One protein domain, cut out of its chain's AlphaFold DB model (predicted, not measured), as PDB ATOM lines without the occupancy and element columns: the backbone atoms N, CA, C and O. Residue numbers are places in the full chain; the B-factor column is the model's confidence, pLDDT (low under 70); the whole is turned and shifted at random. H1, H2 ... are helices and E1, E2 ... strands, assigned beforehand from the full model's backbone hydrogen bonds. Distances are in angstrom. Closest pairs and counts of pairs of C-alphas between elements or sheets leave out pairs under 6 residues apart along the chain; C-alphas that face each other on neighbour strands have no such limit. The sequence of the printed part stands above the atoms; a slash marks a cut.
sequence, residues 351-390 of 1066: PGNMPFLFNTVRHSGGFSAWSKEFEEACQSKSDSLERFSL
ATOM      1  N   PRO A 351      32.114 -36.228 -14.484       55.62
ATOM      2  CA  PRO A 351      32.711 -37.196 -15.405       55.62
ATOM      3  C   PRO A 351      31.785 -38.406 -15.626       55.62
ATOM      4  O   PRO A 351      31.742 -39.322 -14.814       55.62
ATOM      5  N   GLY A 352      31.031 -38.393 -16.729       59.72
ATOM      6  CA  GLY A 352      29.991 -39.384 -17.031       59.72
ATOM      7  C   GLY A 352      28.571 -38.991 -16.600       59.72
ATOM      8  O   GLY A 352      27.638 -39.704 -16.944       59.72
ATOM      9  N   ASN A 353      28.390 -37.849 -15.925       68.81
ATOM     10  CA  ASN A 353      27.084 -37.297 -15.558       68.81
ATOM     11  C   ASN A 353      26.817 -36.017 -16.369       68.81
ATOM     12  O   ASN A 353      27.002 -34.902 -15.883       68.81
ATOM     13  N   MET A 354      26.462 -36.206 -17.640       78.56
ATOM     14  CA  MET A 354      25.936 -35.168 -18.533       78.56
ATOM     15  C   MET A 354      24.420 -35.380 -18.691       78.56
ATOM     16  O   MET A 354      24.001 -36.539 -18.702       78.56
ATOM     17  N   PRO A 355      23.608 -34.320 -18.871       74.31
ATOM     18  CA  PRO A 355      22.183 -34.454 -19.176       74.31
ATOM     19  C   PRO A 355      21.972 -35.353 -20.396       74.31
ATOM     20  O   PRO A 355      22.716 -35.236 -21.369       74.31
ATOM     21  N   PHE A 356      20.939 -36.201 -20.388       70.94
ATOM     22  CA  PHE A 356      20.753 -37.255 -21.404       70.94
ATOM     23  C   PHE A 356      20.641 -36.766 -22.866       70.94
ATOM     24  O   PHE A 356      20.782 -37.560 -23.792       70.94
ATOM     25  N   LEU A 357      20.393 -35.469 -23.080       70.75
ATOM     26  CA  LEU A 357      20.341 -34.815 -24.396       70.75
ATOM     27  C   LEU A 357      21.720 -34.358 -24.922       70.75
ATOM     28  O   LEU A 357      21.805 -33.850 -26.039       70.75
ATOM     29  N   PHE A 358      22.795 -34.499 -24.138       74.12
ATOM     30  CA  PHE A 358      24.163 -34.162 -24.540       74.12
ATOM     31  C   PHE A 358      24.982 -35.401 -24.900       74.12
ATOM     32  O   PHE A 358      25.112 -36.336 -24.110       74.12
ATOM     33  N   ASN A 359      25.663 -35.344 -26.047       73.50
ATOM     34  CA  ASN A 359      26.738 -36.285 -26.346       73.50
ATOM     35  C   ASN A 359      27.872 -36.132 -25.319       73.50
ATOM     36  O   ASN A 359      28.331 -35.026 -25.032       73.50
ATOM     37  N   THR A 360      28.385 -37.257 -24.826       74.44
ATOM     38  CA  THR A 360      29.542 -37.307 -23.916       74.44
ATOM     39  C   THR A 360      30.873 -36.993 -24.616       74.44
ATOM     40  O   THR A 360      31.868 -36.690 -23.951       74.44
ATOM     41  N   VAL A 361      30.895 -37.033 -25.952       77.94
ATOM     42  CA  VAL A 361      32.061 -36.774 -26.810       77.94
ATOM     43  C   VAL A 361      31.730 -35.826 -27.969       77.94
ATOM     44  O   VAL A 361      30.582 -35.718 -28.401       77.94
ATOM     45  N   ARG A 362      32.756 -35.145 -28.484       77.62
ATOM     46  CA  ARG A 362      32.721 -34.246 -29.646       77.62
ATOM     47  C   ARG A 362      33.872 -34.576 -30.599       77.62
ATOM     48  O   ARG A 362      34.934 -34.990 -30.147       77.62
ATOM     49  N   HIS A 363      33.707 -34.323 -31.895       79.12
ATOM     50  CA  HIS A 363      34.798 -34.481 -32.858       79.12
ATOM     51  C   HIS A 363      35.656 -33.207 -32.924       79.12
ATOM     52  O   HIS A 363      35.126 -32.117 -33.150       79.12
ATOM     53  N   SER A 364      36.977 -33.331 -32.786       70.75
ATOM     54  CA  SER A 364      37.953 -32.226 -32.756       70.75
ATOM     55  C   SER A 364      37.842 -31.312 -33.988       70.75
ATOM     56  O   SER A 364      37.676 -30.091 -33.873       70.75
ATOM     57  N   GLY A 365      37.784 -31.917 -35.182       62.81
ATOM     58  CA  GLY A 365      37.523 -31.235 -36.457       62.81
ATOM     59  C   GLY A 365      36.258 -30.358 -36.463       62.81
ATOM     60  O   GLY A 365      36.244 -29.304 -37.098       62.81
ATOM     61  N   GLY A 366      35.241 -30.689 -35.659       59.34
ATOM     62  CA  GLY A 366      33.971 -29.956 -35.578       59.34
ATOM     63  C   GLY A 366      32.835 -30.541 -36.422       59.34
ATOM     64  O   GLY A 366      31.867 -29.830 -36.684       59.34
ATOM     65  N   PHE A 367      32.942 -31.806 -36.840       68.88
ATOM     66  CA  PHE A 367      31.830 -32.558 -37.426       68.88
ATOM     67  C   PHE A 367      30.662 -32.698 -36.430       68.88
ATOM     68  O   PHE A 367      30.872 -32.726 -35.212       68.88
ATOM     69  N   SER A 368      29.428 -32.743 -36.940       64.94
ATOM     70  CA  SER A 368      28.210 -32.780 -36.119       64.94
ATOM     71  C   SER A 368      27.859 -34.205 -35.683       64.94
ATOM     72  O   SER A 368      28.256 -35.170 -36.327       64.94
ATOM     73  N   ALA A 369      27.049 -34.344 -34.631       66.50
ATOM     74  CA  ALA A 369      26.614 -35.643 -34.103       66.50
ATOM     75  C   ALA A 369      25.875 -36.546 -35.116       66.50
ATOM     76  O   ALA A 369      25.757 -37.742 -34.881       66.50
ATOM     77  N   TRP A 370      25.381 -35.967 -36.215       72.44
ATOM     78  CA  TRP A 370      24.568 -36.610 -37.257       72.44
ATOM     79  C   TRP A 370      25.301 -36.684 -38.607       72.44
ATOM     80  O   TRP A 370      24.673 -36.756 -39.661       72.44
ATOM     81  N   SER A 371      26.629 -36.561 -38.584       74.12
ATOM     82  CA  SER A 371      27.483 -36.669 -39.768       74.12
ATOM     83  C   SER A 371      28.146 -38.043 -39.818       74.12
ATOM     84  O   SER A 371      28.512 -38.603 -38.783       74.12
ATOM     85  N   LYS A 372      28.309 -38.590 -41.025       79.00
ATOM     86  CA  LYS A 372      28.840 -39.945 -41.232       79.00
ATOM     87  C   LYS A 372      30.274 -40.068 -40.713       79.00
ATOM     88  O   LYS A 372      30.640 -41.081 -40.135       79.00
ATOM     89  N   GLU A 373      31.039 -38.988 -40.817       78.50
ATOM     90  CA  GLU A 373      32.395 -38.831 -40.301       78.50
ATOM     91  C   GLU A 373      32.436 -38.907 -38.763       78.50
ATOM     92  O   GLU A 373      33.362 -39.475 -38.187       78.50
ATOM     93  N   PHE A 374      31.416 -38.375 -38.076       79.75
ATOM     94  CA  PHE A 374      31.278 -38.487 -36.621       79.75
ATOM     95  C   PHE A 374      30.875 -39.905 -36.199       79.75
ATOM     96  O   PHE A 374      31.430 -40.433 -35.232       79.75
ATOM     97  N   GLU A 375      29.948 -40.540 -36.921       81.69
ATOM     98  CA  GLU A 375      29.556 -41.933 -36.674       81.69
ATOM     99  C   GLU A 375      30.732 -42.895 -36.888       81.69
ATOM    100  O   GLU A 375      31.013 -43.721 -36.019       81.69
ATOM    101  N   GLU A 376      31.481 -42.744 -37.982       83.25
ATOM    102  CA  GLU A 376      32.691 -43.517 -38.276       83.25
ATOM    103  C   GLU A 376      33.787 -43.285 -37.229       83.25
ATOM    104  O   GLU A 376      34.405 -44.248 -36.768       83.25
ATOM    105  N   ALA A 377      33.986 -42.046 -36.764       82.19
ATOM    106  CA  ALA A 377      34.893 -41.751 -35.654       82.19
ATOM    107  C   ALA A 377      34.457 -42.430 -34.339       82.19
ATOM    108  O   ALA A 377      35.306 -42.917 -33.592       82.19
ATOM    109  N   CYS A 378      33.150 -42.512 -34.062       82.38
ATOM    110  CA  CYS A 378      32.605 -43.189 -32.877       82.38
ATOM    111  C   CYS A 378      32.721 -44.715 -32.958       82.38
ATOM    112  O   CYS A 378      33.078 -45.351 -31.966       82.38
ATOM    113  N   GLN A 379      32.475 -45.300 -34.132       83.94
ATOM    114  CA  GLN A 379      32.623 -46.737 -34.376       83.94
ATOM    115  C   GLN A 379      34.096 -47.172 -34.312       83.94
ATOM    116  O   GLN A 379      34.416 -48.172 -33.672       83.94
ATOM    117  N   SER A 380      35.000 -46.392 -34.914       83.81
ATOM    118  CA  SER A 380      36.452 -46.640 -34.899       83.81
ATOM    119  C   SER A 380      37.148 -46.250 -33.590       83.81
ATOM    120  O   SER A 380      38.281 -46.672 -33.367       83.81
ATOM    121  N   LYS A 381      36.488 -45.468 -32.722       78.06
ATOM    122  CA  LYS A 381      37.073 -44.827 -31.527       78.06
ATOM    123  C   LYS A 381      38.321 -43.992 -31.853       78.06
ATOM    124  O   LYS A 381      39.316 -44.059 -31.139       78.06
ATOM    125  N   SER A 382      38.258 -43.219 -32.937       77.69
ATOM    126  CA  SER A 382      39.351 -42.349 -33.383       77.69
ATOM    127  C   SER A 382      39.799 -41.368 -32.292       77.69
ATOM    128  O   SER A 382      38.960 -40.758 -31.626       77.69
ATOM    129  N   ASP A 383      41.111 -41.106 -32.212       77.31
ATOM    130  CA  ASP A 383      41.717 -40.032 -31.399       77.31
ATOM    131  C   ASP A 383      41.154 -38.632 -31.719       77.31
ATOM    132  O   ASP A 383      41.345 -37.674 -30.971       77.31
ATOM    133  N   SER A 384      40.410 -38.504 -32.821       78.69
ATOM    134  CA  SER A 384      39.637 -37.312 -33.172       78.69
ATOM    135  C   SER A 384      38.460 -37.026 -32.225       78.69
ATOM    136  O   SER A 384      37.829 -35.976 -32.360       78.69
ATOM    137  N   LEU A 385      38.130 -37.926 -31.288       81.00
ATOM    138  CA  LEU A 385      37.055 -37.747 -30.311       81.00
ATOM    139  C   LEU A 385      37.559 -37.218 -28.962       81.00
ATOM    140  O   LEU A 385      38.196 -37.911 -28.173       81.00
ATOM    141  N   GLU A 386      37.167 -35.988 -28.654       79.94
ATOM    142  CA  GLU A 386      37.390 -35.339 -27.364       79.94
ATOM    143  C   GLU A 386      36.173 -35.542 -26.449       79.94
ATOM    144  O   GLU A 386      35.036 -35.609 -26.920       79.94
ATOM    145  N   ARG A 387      36.358 -35.554 -25.123       77.19
ATOM    146  CA  ARG A 387      35.218 -35.457 -24.191       77.19
ATOM    147  C   ARG A 387      34.531 -34.100 -24.337       77.19
ATOM    148  O   ARG A 387      35.199 -33.071 -24.434       77.19
ATOM    149  N   PHE A 388      33.200 -34.084 -24.320       78.88
ATOM    150  CA  PHE A 388      32.460 -32.828 -24.305       78.88
ATOM    151  C   PHE A 388      32.607 -32.137 -22.941       78.88
ATOM    152  O   PHE A 388      32.364 -32.741 -21.896       78.88
ATOM    153  N   SER A 389      32.976 -30.856 -22.951       78.94
ATOM    154  CA  SER A 389      32.970 -29.990 -21.773       78.94
ATOM    155  C   SER A 389      32.628 -28.548 -22.154       78.94
ATOM    156  O   SER A 389      33.025 -28.045 -23.212       78.94
ATOM    157  N   LEU A 390      31.885 -27.882 -21.268       84.38
ATOM    158  CA  LEU A 390      31.628 -26.446 -21.333       84.38
ATOM    159  C   LEU A 390      32.848 -25.676 -20.809       84.38
ATOM    160  O   LEU A 390      33.546 -26.135 -19.906       84.38
TER     161      LEU A 390
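This is residues 351 to 390 of the 1066 residues of the protein "Helicase C-terminal domain-containing protein" of Candolleomyces aberdarensis (UniProt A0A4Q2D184). A small domain with little regular structure: a pair of short strands, E1 and E2, side by side, with one helix, H1, towards one end and the loop of residues 351 to 360 towards the other. The printed part has 40 residues, of which 15 are in named elements, in the order E1, H1, E2; the sheet is antiparallel and the class mixed. It is compact, with a radius of gyration of the C-alphas of 9.9 A and spans of 25 by 18 by 17 A.

E1 is residues 361 to 363, from C-alpha 361 at (32.061, -36.774, -26.810). H1 is residues 372 to 380, 12.0 A long. E2 is residues 385 to 387, ending with C-alpha 387 at (35.218, -35.457, -24.191).

E1 and E2 are antiparallel neighbours at 141 degrees; N 362 and O 386 are within hydrogen-bond range at 2.8 A. The closest C-alphas of E1 and H1, His 363 and Phe 374, are 6.5 A apart; those of H1 and E2, Ala 377 and Leu 385, 7.0 A. In H1 every O i to N i+4 pair is within hydrogen-bond range.

The farthest C-alphas, Pro 351 and Lys 372, are 26.3 A apart. The printed part has no cut. The link H1 to E2 is tight, and E1 to H1 short. Residues 351 to 353 and 365 to 369 have pLDDT under 70.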